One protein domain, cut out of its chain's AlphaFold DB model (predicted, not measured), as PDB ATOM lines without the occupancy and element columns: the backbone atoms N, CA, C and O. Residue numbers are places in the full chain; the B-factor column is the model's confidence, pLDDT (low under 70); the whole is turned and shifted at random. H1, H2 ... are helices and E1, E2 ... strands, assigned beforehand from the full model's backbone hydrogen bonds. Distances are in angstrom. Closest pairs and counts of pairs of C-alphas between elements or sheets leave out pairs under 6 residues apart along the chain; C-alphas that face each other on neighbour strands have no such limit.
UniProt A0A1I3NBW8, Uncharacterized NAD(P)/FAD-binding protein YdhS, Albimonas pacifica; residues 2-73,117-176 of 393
ATOM      1  N   ALA A   2     219.884 103.740 206.039       49.72
ATOM      2  CA  ALA A   2     218.543 104.070 206.551       49.72
ATOM      3  C   ALA A   2     218.471 105.452 207.245       49.72
ATOM      4  O   ALA A   2     217.599 106.250 206.927       49.72
ATOM      5  N   ASP A   3     219.470 105.780 208.067       57.84
ATOM      6  CA  ASP A   3     219.568 107.038 208.833       57.84
ATOM      7  C   ASP A   3     219.614 108.311 207.950       57.84
ATOM      8  O   ASP A   3     218.942 109.312 208.189       57.84
ATOM      9  N   ARG A   4     220.305 108.236 206.802       47.91
ATOM     10  CA  ARG A   4     220.390 109.346 205.835       47.91
ATOM     11  C   ARG A   4     219.062 109.606 205.105       47.91
ATOM     12  O   ARG A   4     218.783 110.749 204.748       47.91
ATOM     13  N   ARG A   5     218.243 108.569 204.874       53.47
ATOM     14  CA  ARG A   5     216.899 108.721 204.277       53.47
ATOM     15  C   ARG A   5     215.928 109.365 205.263       53.47
ATOM     16  O   ARG A   5     215.138 110.209 204.849       53.47
ATOM     17  N   ASP A   6     216.041 109.017 206.539       62.03
ATOM     18  CA  ASP A   6     215.172 109.525 207.602       62.03
ATOM     19  C   ASP A   6     215.471 110.999 207.928       62.03
ATOM     20  O   ASP A   6     214.566 111.829 208.056       62.03
ATOM     21  N   HIS A   7     216.753 111.378 207.910       60.56
ATOM     22  CA  HIS A   7     217.174 112.774 208.024       60.56
ATOM     23  C   HIS A   7     216.679 113.637 206.846       60.56
ATOM     24  O   HIS A   7     216.129 114.719 207.048       60.56
ATOM     25  N   LEU A   8     216.787 113.140 205.605       63.19
ATOM     26  CA  LEU A   8     216.260 113.832 204.420       63.19
ATOM     27  C   LEU A   8     214.731 113.955 204.442       63.19
ATOM     28  O   LEU A   8     214.199 114.973 204.004       63.19
ATOM     29  N   ALA A   9     214.018 112.953 204.961       61.09
ATOM     30  CA  ALA A   9     212.569 113.013 205.136       61.09
ATOM     31  C   ALA A   9     212.165 114.081 206.169       61.09
ATOM     32  O   ALA A   9     211.248 114.864 205.917       61.09
ATOM     33  N   ARG A  10     212.897 114.186 207.288       58.53
ATOM     34  CA  ARG A  10     212.690 115.231 208.306       58.53
ATOM     35  C   ARG A  10     212.976 116.635 207.779       58.53
ATOM     36  O   ARG A  10     212.161 117.528 207.999       58.53
ATOM     37  N   VAL A  11     214.072 116.827 207.041       58.69
ATOM     38  CA  VAL A  11     214.395 118.114 206.398       58.69
ATOM     39  C   VAL A  11     213.333 118.481 205.359       58.69
ATOM     40  O   VAL A  11     212.828 119.598 205.382       58.69
ATOM     41  N   ARG A  12     212.905 117.538 204.506       62.28
ATOM     42  CA  ARG A  12     211.807 117.762 203.546       62.28
ATOM     43  C   ARG A  12     210.498 118.129 204.237       62.28
ATOM     44  O   ARG A  12     209.803 119.017 203.764       62.28
ATOM     45  N   SER A  13     210.180 117.493 205.365       55.78
ATOM     46  CA  SER A  13     208.995 117.803 206.170       55.78
ATOM     47  C   SER A  13     209.075 119.196 206.816       55.78
ATOM     48  O   SER A  13     208.090 119.926 206.815       55.78
ATOM     49  N   LEU A  14     210.246 119.600 207.320       51.06
ATOM     50  CA  LEU A  14     210.497 120.949 207.847       51.06
ATOM     51  C   LEU A  14     210.395 122.024 206.762       51.06
ATOM     52  O   LEU A  14     209.723 123.028 206.980       51.06
ATOM     53  N   VAL A  15     211.007 121.794 205.599       60.38
ATOM     54  CA  VAL A  15     210.941 122.701 204.443       60.38
ATOM     55  C   VAL A  15     209.511 122.787 203.909       60.38
ATOM     56  O   VAL A  15     209.042 123.885 203.652       60.38
ATOM     57  N   ALA A  16     208.779 121.672 203.821       59.41
ATOM     58  CA  ALA A  16     207.376 121.671 203.405       59.41
ATOM     59  C   ALA A  16     206.467 122.448 204.376       59.41
ATOM     60  O   ALA A  16     205.554 123.128 203.926       59.41
ATOM     61  N   ARG A  17     206.740 122.408 205.692       57.44
ATOM     62  CA  ARG A  17     206.009 123.201 206.702       57.44
ATOM     63  C   ARG A  17     206.257 124.713 206.612       57.44
ATOM     64  O   ARG A  17     205.452 125.471 207.139       57.44
ATOM     65  N   HIS A  18     207.352 125.134 205.978       62.72
ATOM     66  CA  HIS A  18     207.736 126.544 205.820       62.72
ATOM     67  C   HIS A  18     207.686 127.023 204.363       62.72
ATOM     68  O   HIS A  18     207.999 128.180 204.087       62.72
ATOM     69  N   ALA A  19     207.325 126.150 203.421       75.94
ATOM     70  CA  ALA A  19     207.171 126.524 202.027       75.94
ATOM     71  C   ALA A  19     205.899 127.373 201.871       75.94
ATOM     72  O   ALA A  19     204.883 127.068 202.502       75.94
ATOM     73  N   PRO A  20     205.927 128.426 201.036       87.81
ATOM     74  CA  PRO A  20     204.718 129.176 200.731       87.81
ATOM     75  C   PRO A  20     203.669 128.229 200.127       87.81
ATOM     76  O   PRO A  20     204.044 127.370 199.321       87.81
ATOM     77  N   PRO A  21     202.373 128.384 200.458       93.75
ATOM     78  CA  PRO A  21     201.298 127.704 199.751       93.75
ATOM     79  C   PRO A  21     201.442 127.873 198.238       93.75
ATOM     80  O   PRO A  21     201.770 128.957 197.752       93.75
ATOM     81  N   ARG A  22     201.197 126.802 197.488       95.69
ATOM     82  CA  ARG A  22     201.367 126.736 196.036       95.69
ATOM     83  C   ARG A  22     200.025 126.562 195.353       95.69
ATOM     84  O   ARG A  22     199.294 125.615 195.639       95.69
ATOM     85  N   VAL A  23     199.723 127.429 194.395       97.69
ATOM     86  CA  VAL A  23     198.511 127.351 193.581       97.69
ATOM     87  C   VAL A  23     198.891 127.188 192.116       97.69
ATOM     88  O   VAL A  23     199.537 128.056 191.531       97.69
ATOM     89  N   ALA A  24     198.454 126.086 191.508       97.56
ATOM     90  CA  ALA A  24     198.555 125.884 190.068       97.56
ATOM     91  C   ALA A  24     197.293 126.411 189.374       97.56
ATOM     92  O   ALA A  24     196.178 126.041 189.728       97.56
ATOM     93  N   ILE A  25     197.452 127.243 188.351       96.88
ATOM     94  CA  ILE A  25     196.358 127.734 187.507       96.88
ATOM     95  C   ILE A  25     196.547 127.139 186.115       96.88
ATOM     96  O   ILE A  25     197.515 127.453 185.428       96.88
ATOM     97  N   LEU A  26     195.634 126.268 185.693       94.94
ATOM     98  CA  LEU A  26     195.717 125.568 184.411       94.94
ATOM     99  C   LEU A  26     194.936 126.353 183.356       94.94
ATOM    100  O   LEU A  26     193.712 126.247 183.279       94.94
ATOM    101  N   GLY A  27     195.649 127.155 182.571       91.44
ATOM    102  CA  GLY A  27     195.112 128.054 181.555       91.44
ATOM    103  C   GLY A  27     195.518 129.508 181.795       91.44
ATOM    104  O   GLY A  27     195.236 130.087 182.842       91.44
ATOM    105  N   CYS A  28     196.132 130.130 180.790       88.75
ATOM    106  CA  CYS A  28     196.627 131.508 180.809       88.75
ATOM    107  C   CYS A  28     195.662 132.497 180.129       88.75
ATOM    108  O   CYS A  28     196.026 133.624 179.801       88.75
ATOM    109  N   GLY A  29     194.406 132.095 179.901       89.44
ATOM    110  CA  GLY A  29     193.354 132.994 179.421       89.44
ATOM    111  C   GLY A  29     192.891 134.004 180.478       89.44
ATOM    112  O   GLY A  29     193.408 134.056 181.593       89.44
ATOM    113  N   PHE A  30     191.856 134.783 180.148       91.19
ATOM    114  CA  PHE A  30     191.289 135.792 181.056       91.19
ATOM    115  C   PHE A  30     190.942 135.234 182.441       91.19
ATOM    116  O   PHE A  30     191.289 135.847 183.441       91.19
ATOM    117  N   THR A  31     190.300 134.064 182.509       91.94
ATOM    118  CA  THR A  31     189.927 133.434 183.785       91.94
ATOM    119  C   THR A  31     191.144 133.114 184.649       91.94
ATOM    120  O   THR A  31     191.107 133.362 185.849       91.94
ATOM    121  N   GLY A  32     192.222 132.599 184.052       93.44
ATOM    122  CA  GLY A  32     193.444 132.272 184.784       93.44
ATOM    123  C   GLY A  32     194.167 133.519 185.281       93.44
ATOM    124  O   GLY A  32     194.548 133.585 186.445       93.44
ATOM    125  N   ALA A  33     194.268 134.549 184.436       93.62
ATOM    126  CA  ALA A  33     194.825 135.839 184.836       93.62
ATOM    127  C   ALA A  33     193.990 136.510 185.941       93.62
ATOM    128  O   ALA A  33     194.551 137.000 186.914       93.62
ATOM    129  N   ALA A  34     192.658 136.492 185.833       94.31
ATOM    130  CA  ALA A  34     191.766 137.050 186.848       94.31
ATOM    131  C   ALA A  34     191.893 136.310 188.187       94.31
ATOM    132  O   ALA A  34     191.929 136.944 189.237       94.31
ATOM    133  N   ALA A  35     192.013 134.977 188.151       95.62
ATOM    134  CA  ALA A  35     192.265 134.176 189.342       95.62
ATOM    135  C   ALA A  35     193.619 134.518 189.980       95.62
ATOM    136  O   ALA A  35     193.684 134.714 191.188       95.62
ATOM    137  N   ALA A  36     194.681 134.649 189.180       95.38
ATOM    138  CA  ALA A  36     196.002 135.032 189.672       95.38
ATOM    139  C   ALA A  36     196.001 136.427 190.317       95.38
ATOM    140  O   ALA A  36     196.528 136.586 191.414       95.38
ATOM    141  N   VAL A  37     195.357 137.414 189.681       95.38
ATOM    142  CA  VAL A  37     195.196 138.766 190.242       95.38
ATOM    143  C   VAL A  37     194.431 138.724 191.563       95.38
ATOM    144  O   VAL A  37     194.898 139.281 192.551       95.38
ATOM    145  N   ALA A  38     193.297 138.022 191.610       95.06
ATOM    146  CA  ALA A  38     192.492 137.917 192.823       95.06
ATOM    147  C   ALA A  38     193.249 137.225 193.968       95.06
ATOM    148  O   ALA A  38     193.151 137.653 195.115       95.06
ATOM    149  N   LEU A  39     194.025 136.177 193.668       95.06
ATOM    150  CA  LEU A  39     194.867 135.493 194.650       95.06
ATOM    151  C   LEU A  39     195.987 136.397 195.170       95.06
ATOM    152  O   LEU A  39     196.222 136.422 196.376       95.06
ATOM    153  N   ALA A  40     196.643 137.157 194.291       94.06
ATOM    154  CA  ALA A  40     197.669 138.116 194.688       94.06
ATOM    155  C   ALA A  40     197.085 139.233 195.575       94.06
ATOM    156  O   ALA A  40     197.626 139.511 196.643       94.06
ATOM    157  N   GLU A  41     195.942 139.821 195.199       92.12
ATOM    158  CA  GLU A  41     195.256 140.842 196.009       92.12
ATOM    159  C   GLU A  41     194.806 140.283 197.375       92.12
ATOM    160  O   GLU A  41     194.920 140.970 198.391       92.12
ATOM    161  N   ALA A  42     194.345 139.029 197.426       91.75
ATOM    162  CA  ALA A  42     193.843 138.391 198.646       91.75
ATOM    163  C   ALA A  42     194.928 137.783 199.550       91.75
ATOM    164  O   ALA A  42     194.630 137.439 200.701       91.75
ATOM    165  N   ALA A  43     196.162 137.621 199.062       91.31
ATOM    166  CA  ALA A  43     197.251 137.033 199.832       91.31
ATOM    167  C   ALA A  43     197.463 137.804 201.147       91.31
ATOM    168  O   ALA A  43     197.372 139.031 201.192       91.31
ATOM    169  N   ARG A  44     197.751 137.097 202.243       89.56
ATOM    170  CA  ARG A  44     198.074 137.690 203.563       89.56
ATOM    171  C   ARG A  44     199.498 137.369 204.030       89.56
ATOM    172  O   ARG A  44     199.873 137.708 205.143       89.56
ATOM    173  N   GLY A  45     200.260 136.688 203.184       91.56
ATOM    174  CA  GLY A  45     201.611 136.213 203.434       91.56
ATOM    175  C   GLY A  45     202.166 135.557 202.167       91.56
ATOM    176  O   GLY A  45     201.543 135.690 201.108       91.56
ATOM    177  N   PRO A  46     203.302 134.848 202.269       95.00
ATOM    178  CA  PRO A  46     203.949 134.226 201.122       95.00
ATOM    179  C   PRO A  46     203.014 133.297 200.340       95.00
ATOM    180  O   PRO A  46     202.319 132.485 200.944       95.00
ATOM    181  N   LEU A  47     203.002 133.398 199.010       95.62
ATOM    182  CA  LEU A  47     202.167 132.580 198.119       95.62
ATOM    183  C   LEU A  47     202.906 132.342 196.802       95.62
ATOM    184  O   LEU A  47     203.416 133.282 196.204       95.62
ATOM    185  N   ALA A  48     202.929 131.107 196.316       96.56
ATOM    186  CA  ALA A  48     203.504 130.773 195.020       96.56
ATOM    187  C   ALA A  48     202.404 130.417 194.017       96.56
ATOM    188  O   ALA A  48     201.675 129.442 194.195       96.56
ATOM    189  N   ILE A  49     202.278 131.200 192.949       96.94
ATOM    190  CA  ILE A  49     201.306 130.996 191.876       96.94
ATOM    191  C   ILE A  49     202.046 130.549 190.616       96.94
ATOM    192  O   ILE A  49     202.917 131.253 190.105       96.94
ATOM    193  N   THR A  50     201.651 129.405 190.062       96.12
ATOM    194  CA  THR A  50     202.174 128.903 188.786       96.12
ATOM    195  C   THR A  50     201.041 128.808 187.773       96.12
ATOM    196  O   THR A  50     200.123 128.007 187.938       96.12
ATOM    197  N   ILE A  51     201.103 129.600 186.704       95.06
ATOM    198  CA  ILE A  51     200.166 129.503 185.579       95.06
ATOM    199  C   ILE A  51     200.750 128.560 184.525       95.06
ATOM    200  O   ILE A  51     201.853 128.794 184.042       95.06
ATOM    201  N   VAL A  52     200.016 127.520 184.139       94.12
ATOM    202  CA  VAL A  52     200.433 126.529 183.138       94.12
ATOM    203  C   VAL A  52     199.575 126.678 181.886       94.12
ATOM    204  O   VAL A  52     198.351 126.588 181.972       94.12
ATOM    205  N   ASP A  53     200.193 126.895 180.725       90.56
ATOM    206  CA  ASP A  53     199.504 126.925 179.427       90.56
ATOM    207  C   ASP A  53     200.476 126.605 178.283       90.56
ATOM    208  O   ASP A  53     201.682 126.795 178.408       90.56
ATOM    209  N   ARG A  54     199.955 126.133 177.147       85.88
ATOM    210  CA  ARG A  54     200.737 125.870 175.929       85.88
ATOM    211  C   ARG A  54     201.169 127.155 175.229       85.88
ATOM    212  O   ARG A  54     202.083 127.122 174.415       85.88
ATOM    213  N   ASP A  55     200.454 128.246 175.472       76.69
ATOM    214  CA  ASP A  55     200.665 129.548 174.858       76.69
ATOM    215  C   ASP A  55     201.222 130.532 175.900       76.69
ATOM    216  O   ASP A  55     200.745 130.607 177.034       76.69
ATOM    217  N   ARG A  56     202.222 131.334 175.515       67.81
ATOM    218  CA  ARG A  56     202.798 132.379 176.381       67.81
ATOM    219  C   ARG A  56     201.885 133.591 176.574       67.81
ATOM    220  O   ARG A  56     202.242 134.495 177.333       67.81
ATOM    221  N   SER A  57     200.757 133.674 175.866       67.69
ATOM    222  CA  SER A  57     199.883 134.853 175.860       67.69
ATOM    223  C   SER A  57     199.153 135.086 177.195       67.69
ATOM    224  O   SER A  57     197.957 134.826 177.337       67.69
ATOM    225  N   ARG A  58     199.871 135.665 178.171       67.31
ATOM    226  CA  ARG A  58     199.352 136.039 179.496       67.31
ATOM    227  C   ARG A  58     198.073 136.861 179.407       67.31
ATOM    228  O   ARG A  58     198.091 138.013 178.983       67.31
ATOM    229  N   GLY A  59     196.961 136.252 179.813       62.94
ATOM    230  CA  GLY A  59     195.650 136.885 179.902       62.94
ATOM    231  C   GLY A  59     194.888 137.019 178.586       62.94
ATOM    232  O   GLY A  59     193.704 137.368 178.592       62.94
ATOM    233  N   GLY A  60     195.535 136.713 177.461       66.75
ATOM    234  CA  GLY A  60     194.936 136.820 176.142       66.75
ATOM    235  C   GLY A  60     193.997 135.654 175.846       66.75
ATOM    236  O   GLY A  60     192.864 135.856 175.400       66.75
ATOM    237  N   GLY A  61     194.466 134.427 176.089       71.62
ATOM    238  CA  GLY A  61     193.765 133.196 175.717       71.62
ATOM    239  C   GLY A  61     193.278 133.187 174.259       71.62
ATOM    240  O   GLY A  61     193.692 133.997 173.425       71.62
ATOM    241  N   LEU A  62     192.329 132.300 173.947       65.56
ATOM    242  CA  LEU A  62     191.732 132.229 172.604       65.56
ATOM    243  C   LEU A  62     190.982 133.513 172.213       65.56
ATOM    244  O   LEU A  62     190.995 133.904 171.049       65.56
ATOM    245  N   ALA A  63     190.323 134.162 173.177       64.94
ATOM    246  CA  ALA A  63     189.422 135.278 172.905       64.94
ATOM    247  C   ALA A  63     190.153 136.587 172.569       64.94
ATOM    248  O   ALA A  63     189.624 137.376 171.790       64.94
ATOM    249  N   TYR A  64     191.341 136.826 173.133       75.00
ATOM    250  CA  TYR A  64     192.043 138.106 172.998       75.00
ATOM    251  C   TYR A  64     193.485 137.965 172.500       75.00
ATOM    252  O   TYR A  64     193.951 138.822 171.755       75.00
ATOM    253  N   GLY A  65     194.183 136.879 172.851       64.31
ATOM    254  CA  GLY A  65     195.606 136.682 172.537       64.31
ATOM    255  C   GLY A  65     195.897 136.451 171.052       64.31
ATOM    256  O   GLY A  65     197.000 136.715 170.589       64.31
ATOM    257  N   ARG A  66     194.892 136.008 170.288       71.94
ATOM    258  CA  ARG A  66     194.980 135.772 168.832       71.94
ATOM    259  C   ARG A  66     194.206 136.800 168.011       71.94
ATOM    260  O   ARG A  66     193.950 136.570 166.828       71.94
ATOM    261  N   ALA A  67     193.796 137.896 168.648       74.62
ATOM    262  CA  ALA A  67     192.974 138.901 168.005       74.62
ATOM    263  C   ALA A  67     193.726 139.601 166.871       74.62
ATOM    264  O   ALA A  67     194.878 140.008 167.023       74.62
ATOM    265  N   ARG A  68     193.051 139.772 165.735       76.75
ATOM    266  CA  ARG A  68     193.591 140.490 164.573       76.75
ATOM    267  C   ARG A  68     193.114 141.938 164.536       76.75
ATOM    268  O   ARG A  68     192.144 142.316 165.195       76.75
ATOM    269  N   ALA A  69     193.798 142.759 163.739       76.19
ATOM    270  CA  ALA A  69     193.409 144.148 163.523       76.19
ATOM    271  C   ALA A  69     191.937 144.238 163.068       76.19
ATOM    272  O   ALA A  69     191.509 143.541 162.149       76.19
ATOM    273  N   GLY A  70     191.156 145.091 163.736       78.44
ATOM    274  CA  GLY A  70     189.726 145.280 163.466       78.44
ATOM    275  C   GLY A  70     188.768 144.357 164.234       78.44
ATOM    276  O   GLY A  70     187.555 144.587 164.187       78.44
ATOM    277  N   GLU A  71     189.268 143.361 164.973       87.56
ATOM    278  CA  GLU A  71     188.448 142.551 165.881       87.56
ATOM    279  C   GLU A  71     188.216 143.301 167.201       87.56
ATOM    280  O   GLU A  71     189.105 143.443 168.047       87.56
ATOM    281  N   LEU A  72     186.996 143.806 167.372       93.31
ATOM    282  CA  LEU A  72     186.570 144.545 168.553       93.31
ATOM    283  C   LEU A  72     185.982 143.617 169.620       93.31
ATOM    284  O   LEU A  72     185.476 142.518 169.354       93.31
ATOM    285  N   LEU A  73     186.032 144.091 170.860       94.19
ATOM    286  CA  LEU A  73     185.233 143.557 171.950       94.19
ATOM    287  C   LEU A  73     183.748 143.743 171.637       94.19
ATOM    288  O   LEU A  73     183.316 144.740 171.067       94.19
ATOM    289  N   ARG A 117     190.230 143.923 170.735       91.69
ATOM    290  CA  ARG A 117     190.511 142.788 171.634       91.69
ATOM    291  C   ARG A 117     191.977 142.725 172.064       91.69
ATOM    292  O   ARG A 117     192.251 142.423 173.221       91.69
ATOM    293  N   ALA A 118     192.905 143.072 171.171       88.94
ATOM    294  CA  ALA A 118     194.332 143.137 171.488       88.94
ATOM    295  C   ALA A 118     194.649 144.191 172.570       88.94
ATOM    296  O   ALA A 118     195.501 143.961 173.427       88.94
ATOM    297  N   LEU A 119     193.928 145.319 172.581       92.12
ATOM    298  CA  LEU A 119     194.092 146.344 173.615       92.12
ATOM    299  C   LEU A 119     193.631 145.824 174.982       92.12
ATOM    300  O   LEU A 119     194.308 146.034 175.985       92.12
ATOM    301  N   PHE A 120     192.530 145.071 175.017       93.75
ATOM    302  CA  PHE A 120     192.072 144.423 176.245       93.75
ATOM    303  C   PHE A 120     193.028 143.324 176.732       93.75
ATOM    304  O   PHE A 120     193.274 143.225 177.931       93.75
ATOM    305  N   ALA A 121     193.636 142.545 175.829       90.69
ATOM    306  CA  ALA A 121     194.689 141.593 176.201       90.69
ATOM    307  C   ALA A 121     195.875 142.297 176.885       90.69
ATOM    308  O   ALA A 121     196.372 141.827 177.909       90.69
ATOM    309  N   ASN A 122     196.295 143.454 176.359       91.44
ATOM    310  CA  ASN A 122     197.349 144.269 176.968       91.44
ATOM    311  C   ASN A 122     196.964 144.775 178.357       91.44
ATOM    312  O   ASN A 122     197.778 144.681 179.273       91.44
ATOM    313  N   TYR A 123     195.733 145.261 178.519       94.81
ATOM    314  CA  TYR A 123     195.193 145.657 179.818       94.81
ATOM    315  C   TYR A 123     195.259 144.512 180.837       94.81
ATOM    316  O   TYR A 123     195.785 144.692 181.932       94.81
ATOM    317  N   VAL A 124     194.788 143.318 180.460       94.25
ATOM    318  CA  VAL A 124     194.794 142.140 181.336       94.25
ATOM    319  C   VAL A 124     196.215 141.784 181.768       94.25
ATOM    320  O   VAL A 124     196.465 141.625 182.962       94.25
ATOM    321  N   ARG A 125     197.151 141.691 180.815       91.56
ATOM    322  CA  ARG A 125     198.566 141.420 181.109       91.56
ATOM    323  C   ARG A 125     199.132 142.460 182.070       91.56
ATOM    324  O   ARG A 125     199.760 142.101 183.056       91.56
ATOM    325  N   ARG A 126     198.859 143.742 181.814       93.75
ATOM    326  CA  ARG A 126     199.368 144.832 182.641       93.75
ATOM    327  C   ARG A 126     198.843 144.759 184.075       93.75
ATOM    328  O   ARG A 126     199.629 144.913 185.001       93.75
ATOM    329  N   ARG A 127     197.550 144.478 184.265       94.62
ATOM    330  CA  ARG A 127     196.962 144.304 185.602       94.62
ATOM    331  C   ARG A 127     197.498 143.076 186.332       94.62
ATOM    332  O   ARG A 127     197.670 143.136 187.543       94.62
ATOM    333  N   LEU A 128     197.795 141.996 185.610       93.00
ATOM    334  CA  LEU A 128     198.456 140.824 186.180       93.00
ATOM    335  C   LEU A 128     199.863 141.162 186.691       93.00
ATOM    336  O   LEU A 128     200.190 140.835 187.830       93.00
ATOM    337  N   ASP A 129     200.665 141.850 185.876       91.31
ATOM    338  CA  ASP A 129     202.023 142.253 186.253       91.31
ATOM    339  C   ASP A 129     202.007 143.241 187.439       91.31
ATOM    340  O   ASP A 129     202.813 143.121 188.357       91.31
ATOM    341  N   GLU A 130     201.060 144.185 187.462       93.94
ATOM    342  CA  GLU A 130     200.877 145.131 188.573       93.94
ATOM    343  C   GLU A 130     200.463 144.434 189.877       93.94
ATOM    344  O   GLU A 130     200.990 144.769 190.936       93.94
ATOM    345  N   ALA A 131     199.560 143.451 189.813       92.31
ATOM    346  CA  ALA A 131     199.141 142.690 190.989       92.31
ATOM    347  C   ALA A 131     200.298 141.874 191.588       92.31
ATOM    348  O   ALA A 131     200.446 141.832 192.808       92.31
ATOM    349  N   ALA A 132     201.140 141.273 190.739       88.38
ATOM    350  CA  ALA A 132     202.337 140.563 191.185       88.38
ATOM    351  C   ALA A 132     203.384 141.522 191.780       88.38
ATOM    352  O   ALA A 132     203.935 141.254 192.842       88.38
ATOM    353  N   ALA A 133     203.626 142.671 191.142       92.12
ATOM    354  CA  ALA A 133     204.597 143.656 191.625       92.12
ATOM    355  C   ALA A 133     204.184 144.318 192.951       92.12
ATOM    356  O   ALA A 133     205.043 144.679 193.752       92.12
ATOM    357  N   ALA A 134     202.880 144.472 193.199       93.62
ATOM    358  CA  ALA A 134     202.367 145.070 194.428       93.62
ATOM    359  C   ALA A 134     202.563 144.188 195.675       93.62
ATOM    360  O   ALA A 134     202.425 144.695 196.788       93.62
ATOM    361  N   ARG A 135     202.859 142.889 195.510       92.25
ATOM    362  CA  ARG A 135     202.965 141.902 196.596       92.25
ATOM    363  C   ARG A 135     204.259 141.086 196.469       92.25
ATOM    364  O   ARG A 135     204.218 139.984 195.929       92.25
ATOM    365  N   PRO A 136     205.405 141.591 196.960       89.69
ATOM    366  CA  PRO A 136     206.704 140.919 196.830       89.69
ATOM    367  C   PRO A 136     206.760 139.501 197.422       89.69
ATOM    368  O   PRO A 136     207.565 138.679 196.995       89.69
ATOM    369  N   GLU A 137     205.910 139.205 198.404       91.88
ATOM    370  CA  GLU A 137     205.752 137.881 199.007       91.88
ATOM    371  C   GLU A 137     204.983 136.883 198.117       91.88
ATOM    372  O   GLU A 137     204.971 135.683 198.399       91.88
ATOM    373  N   VAL A 138     204.352 137.353 197.036       94.56
ATOM    374  CA  VAL A 138     203.659 136.518 196.052       94.56
ATOM    375  C   VAL A 138     204.575 136.288 194.852       94.56
ATOM    376  O   VAL A 138     204.873 137.212 194.098       94.56
ATOM    377  N   SER A 139     204.991 135.044 194.620       94.62
ATOM    378  CA  SER A 139     205.687 134.684 193.385       94.62
ATOM    379  C   SER A 139     204.683 134.289 192.303       94.62
ATOM    380  O   SER A 139     203.729 133.554 192.553       94.62
ATOM    381  N   LEU A 140     204.894 134.787 191.083       94.06
ATOM    382  CA  LEU A 140     204.075 134.463 189.920       94.06
ATOM    383  C   LEU A 140     204.957 133.957 188.777       94.06
ATOM    384  O   LEU A 140     205.693 134.723 188.154       94.06
ATOM    385  N   GLU A 141     204.829 132.674 188.460       92.88
ATOM    386  CA  GLU A 141     205.521 132.033 187.345       92.88
ATOM    387  C   GLU A 141     204.533 131.629 186.243       92.88
ATOM    388  O   GLU A 141     203.363 131.331 186.492       92.88
ATOM    389  N   THR A 142     205.001 131.610 184.994       91.50
ATOM    390  CA  THR A 142     204.265 130.997 183.883       91.50
ATOM    391  C   THR A 142     205.095 129.888 183.267       91.50
ATOM    392  O   THR A 142     206.209 130.133 182.814       91.50
ATOM    393  N   VAL A 143     204.522 128.692 183.216       92.00
ATOM    394  CA  VAL A 143     205.127 127.496 182.646       92.00
ATOM    395  C   VAL A 143     204.467 127.216 181.300       92.00
ATOM    396  O   VAL A 143     203.270 126.940 181.224       92.00
ATOM    397  N   GLU A 144     205.262 127.282 180.233       92.06
ATOM    398  CA  GLU A 144     204.816 127.011 178.864       92.06
ATOM    399  C   GLU A 144     204.756 125.498 178.599       92.06
ATOM    400  O   GLU A 144     205.669 124.914 178.005       92.06
ATOM    401  N   ARG A 145     203.725 124.832 179.119       93.06
ATOM    402  CA  ARG A 145     203.519 123.379 179.030       93.06
ATOM    403  C   ARG A 145     202.039 123.040 178.932       93.06
ATOM    404  O   ARG A 145     201.171 123.821 179.317       93.06
ATOM    405  N   GLU A 146     201.742 121.844 178.441       93.00
ATOM    406  CA  GLU A 146     200.384 121.306 178.470       93.00
ATOM    407  C   GLU A 146     200.181 120.486 179.744       93.00
ATOM    408  O   GLU A 146     200.824 119.456 179.927       93.00
ATOM    409  N   ALA A 147     199.254 120.903 180.607       94.19
ATOM    410  CA  ALA A 147     198.778 120.047 181.686       94.19
ATOM    411  C   ALA A 147     197.918 118.917 181.096       94.19
ATOM    412  O   ALA A 147     196.896 119.170 180.458       94.19
ATOM    413  N   ARG A 148     198.364 117.672 181.277       95.12
ATOM    414  CA  ARG A 148     197.744 116.457 180.728       95.12
ATOM    415  C   ARG A 148     196.780 115.797 181.697       95.12
ATOM    416  O   ARG A 148     195.783 115.234 181.257       95.12
ATOM    417  N   ASP A 149     197.110 115.841 182.981       95.56
ATOM    418  CA  ASP A 149     196.357 115.166 184.029       95.56
ATOM    419  C   ASP A 149     196.564 115.851 185.384       95.56
ATOM    420  O   ASP A 149     197.562 116.549 185.597       95.56
ATOM    421  N   ILE A 150     195.621 115.645 186.300       95.75
ATOM    422  CA  ILE A 150     195.703 116.095 187.686       95.75
ATOM    423  C   ILE A 150     195.270 114.967 188.620       95.75
ATOM    424  O   ILE A 150     194.179 114.416 188.497       95.75
ATOM    425  N   SER A 151     196.117 114.653 189.593       96.38
ATOM    426  CA  SER A 151     195.849 113.610 190.585       96.38
ATOM    427  C   SER A 151     196.126 114.113 192.004       96.38
ATOM    428  O   SER A 151     196.948 115.016 192.181       96.38
ATOM    429  N   PRO A 152     195.452 113.574 193.035       96.12
ATOM    430  CA  PRO A 152     195.812 113.851 194.422       96.12
ATOM    431  C   PRO A 152     197.258 113.431 194.707       96.12
ATOM    432  O   PRO A 152     197.669 112.328 194.345       96.12
ATOM    433  N   ALA A 153     198.033 114.294 195.367       91.12
ATOM    434  CA  ALA A 153     199.415 113.982 195.720       91.12
ATOM    435  C   ALA A 153     199.509 113.275 197.092       91.12
ATOM    436  O   ALA A 153     198.757 113.609 198.016       91.12
ATOM    437  N   PRO A 154     200.456 112.332 197.279       80.88
ATOM    438  CA  PRO A 154     200.757 111.782 198.599       80.88
ATOM    439  C   PRO A 154     201.203 112.897 199.557       80.88
ATOM    440  O   PRO A 154     202.184 113.586 199.288       80.88
ATOM    441  N   GLY A 155     200.486 113.075 200.670       77.88
ATOM    442  CA  GLY A 155     200.737 114.157 201.635       77.88
ATOM    443  C   GLY A 155     199.831 115.388 201.491       77.88
ATOM    444  O   GLY A 155     199.988 116.328 202.265       77.88
ATOM    445  N   GLY A 156     198.866 115.365 200.564       87.62
ATOM    446  CA  GLY A 156     197.896 116.442 200.349       87.62
ATOM    447  C   GLY A 156     198.179 117.262 199.088       87.62
ATOM    448  O   GLY A 156     199.261 117.192 198.510       87.62
ATOM    449  N   GLY A 157     197.181 118.025 198.639       93.94
ATOM    450  CA  GLY A 157     197.259 118.796 197.397       93.94
ATOM    451  C   GLY A 157     197.174 117.930 196.135       93.94
ATOM    452  O   GLY A 157     196.582 116.848 196.126       93.94
ATOM    453  N   PHE A 158     197.768 118.426 195.053       96.81
ATOM    454  CA  PHE A 158     197.652 117.896 193.701       96.81
ATOM    455  C   PHE A 158     199.015 117.781 193.012       96.81
ATOM    456  O   PHE A 158     199.900 118.622 193.184       96.81
ATOM    457  N   ALA A 159     199.161 116.746 192.189       96.81
ATOM    458  CA  ALA A 159     200.227 116.593 191.212       96.81
ATOM    459  C   ALA A 159     199.643 116.800 189.808       96.81
ATOM    460  O   ALA A 159     198.733 116.081 189.389       96.81
ATOM    461  N   VAL A 160     200.164 117.792 189.090       96.88
ATOM    462  CA  VAL A 160     199.785 118.109 187.712       96.88
ATOM    463  C   VAL A 160     200.822 117.503 186.777       96.88
ATOM    464  O   VAL A 160     201.982 117.923 186.765       96.88
ATOM    465  N   ALA A 161     200.408 116.513 185.991       97.00
ATOM    466  CA  ALA A 161     201.249 115.923 184.962       97.00
ATOM    467  C   ALA A 161     201.343 116.878 183.769       97.00
ATOM    468  O   ALA A 161     200.324 117.327 183.238       97.00
ATOM    469  N   LEU A 162     202.566 117.178 183.342       96.50
ATOM    470  CA  LEU A 162     202.846 118.003 182.171       96.50
ATOM    471  C   LEU A 162     203.155 117.109 180.965       96.50
ATOM    472  O   LEU A 162     203.509 115.941 181.117       96.50
ATOM    473  N   ASP A 163     203.034 117.646 179.754       95.25
ATOM    474  CA  ASP A 163     203.443 116.965 178.523       95.25
ATOM    475  C   ASP A 163     204.941 116.658 178.474       95.25
ATOM    476  O   ASP A 163     205.341 115.662 177.872       95.25
ATOM    477  N   LEU A 164     205.756 117.495 179.115       93.19
ATOM    478  CA  LEU A 164     207.186 117.280 179.259       93.19
ATOM    479  C   LEU A 164     207.705 117.852 180.581       93.19
ATOM    480  O   LEU A 164     207.458 119.014 180.906       93.19
ATOM    481  N   GLY A 165     208.531 117.064 181.271       90.88
ATOM    482  CA  GLY A 165     209.197 117.453 182.513       90.88
ATOM    483  C   GLY A 165     208.564 116.828 183.760       90.88
ATOM    484  O   GLY A 165     207.675 115.981 183.648       90.88
ATOM    485  N   PRO A 166     209.052 117.196 184.957       91.81
ATOM    486  CA  PRO A 166     208.501 116.693 186.208       91.81
ATOM    487  C   PRO A 166     207.074 117.205 186.432       91.81
ATOM    488  O   PRO A 166     206.701 118.281 185.961       91.81
ATOM    489  N   ALA A 167     206.291 116.443 187.196       93.56
ATOM    490  CA  ALA A 167     204.975 116.888 187.635       93.56
ATOM    491  C   ALA A 167     205.093 118.136 188.524       93.56
ATOM    492  O   ALA A 167     205.971 118.227 189.387       93.56
ATOM    493  N   LEU A 168     204.181 119.088 188.329       94.69
ATOM    494  CA  LEU A 168     204.062 120.263 189.183       94.69
ATOM    495  C   LEU A 168     203.232 119.897 190.417       94.69
ATOM    496  O   LEU A 168     202.094 119.451 190.293       94.69
ATOM    497  N   HIS A 169     203.782 120.119 191.607       95.19
ATOM    498  CA  HIS A 169     203.050 119.947 192.860       95.19
ATOM    499  C   HIS A 169     202.438 121.271 193.318       95.19
ATOM    500  O   HIS A 169     203.146 122.275 193.416       95.19
ATOM    501  N   ALA A 170     201.152 121.251 193.656       96.06
ATOM    502  CA  ALA A 170     200.427 122.406 194.169       96.06
ATOM    503  C   ALA A 170     199.477 122.003 195.296       96.06
ATOM    504  O   ALA A 170     198.921 120.910 195.284       96.06
ATOM    505  N   ASP A 171     199.257 122.893 196.255       95.75
ATOM    506  CA  ASP A 171     198.332 122.658 197.368       95.75
ATOM    507  C   ASP A 171     196.877 122.876 196.919       95.75
ATOM    508  O   ASP A 171     195.959 122.221 197.412       95.75
ATOM    509  N   ALA A 172     196.673 123.728 195.909       96.00
ATOM    510  CA  ALA A 172     195.409 123.892 195.202       96.00
ATOM    511  C   ALA A 172     195.620 124.016 193.686       96.00
ATOM    512  O   ALA A 172     196.647 124.518 193.223       96.00
ATOM    513  N   ALA A 173     194.617 123.602 192.911       96.69
ATOM    514  CA  ALA A 173     194.604 123.752 191.462       96.69
ATOM    515  C   ALA A 173     193.323 124.447 190.983       96.69
ATOM    516  O   ALA A 173     192.218 124.089 191.389       96.69
ATOM    517  N   ILE A 174     193.473 125.423 190.088       96.88
ATOM    518  CA  ILE A 174     192.377 126.148 189.443       96.88
ATOM    519  C   ILE A 174     192.334 125.746 187.972       96.88
ATOM    520  O   ILE A 174     193.268 126.014 187.217       96.88
ATOM    521  N   LEU A 175     191.231 125.132 187.548       95.06
ATOM    522  CA  LEU A 175     190.997 124.787 186.146       95.06
ATOM    523  C   LEU A 175     190.432 126.007 185.406       95.06
ATOM    524  O   LEU A 175     189.251 126.330 185.516       95.06
ATOM    525  N   ALA A 176     191.291 126.687 184.649       92.94
ATOM    526  CA  ALA A 176     190.983 127.889 183.876       92.94
ATOM    527  C   ALA A 176     191.181 127.663 182.364       92.94
ATOM    528  O   ALA A 176     191.550 128.578 181.626       92.94
TER     529      ALA A 176
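What this domain is: This is residues 2 to 73 and 117 to 176 of the 393 residues of the protein "Uncharacterized NAD(P)/FAD-binding protein YdhS" of Albimonas pacifica (UniProt A0A1I3NBW8). A parallel sheet of four strands, E3 E2 E1 E7, is the core of this domain; H2 packs over one of its faces with H4 beside H2, and a small antiparallel sheet, E4 E5 E6, is partly face to face with its other side. Residues 2 to 17 of H1 stick out from this body as an arm. The printed part has 132 residues, in the order H1 E1 H2 E2 H3 H4 E3 E4 E5 E6 E7, and its class is mixed, helices and strands. It is only just loose, close to compact, with a radius of gyration of the C-alphas of 17.0 A and spans of 66 by 32 by 18 A.

How they stand to each other: H1, residues 2 to 18, touches no helix and is on neither sheet. E1, residues 22 to 26, H2, residues 30 to 42, and E2, residues 47 to 53, form a strand-helix-strand unit, two parallel neighbour strands with a helix between, with a right-handed crossover; N 25 and O 50 are 2.8 A apart, within hydrogen-bond range. H2 is on the sheet at a height over the sheet of 8.9 A, over E2 and E1, and runs along the strands, at 3 degrees to E1 on the local plane. H3, residues 61 to 65, touches residues 117 to 121 of H4, residues 117 to 133; the closest C-alphas are those of Tyr 64 and Arg 117, 5.1 A. H4 touches H2 at a shallow tilt of 25 degrees, the same way; the closest C-alphas are those of Val 37 and Leu 128, 5.6 A. E3, residues 138 to 144, is parallel to E2, with N 141 and O 49 at 2.9 A. E4, residues 147 to 152, E5, residues 158 to 162, and E6, residues 168 to 170, form a meander, each strand the antiparallel neighbour of the one before; N 159 and O 151 are 2.8 A apart, N 160 and O 168 2.8 A. E7, residues 172 to 175, is parallel to E1, with N 174 and O 24 at 2.8 A. The two sheets form a sandwich, two sheets face to face, with strands at 38 degrees. In H1, H2, H3 and H4 every O i to N i+4 pair is within hydrogen-bond range.

Where its parts are: H1 begins at C-alpha 2, (218.543, 104.070, 206.551), and is 24.9 A long. H4 measures 24.5 A, H2 18.0 A, and E2 and E3 19.7 A each. E7 ends at C-alpha 175, (190.997, 124.787, 186.146).

The domain as a whole: The C-alphas of Asp 3 and Gly 70, the two farthest apart, are 66.4 A apart. Residues 74 to 116 are not printed; C-alphas 73 and 117 are 5.3 A apart across this cut. Of the links that are printed whole, E2 to H3 is short and the others are tight. The mean pLDDT of the printed part is 85.8; residues 2 to 18, 56 to 60, 62 to 63 and 65 are under 70.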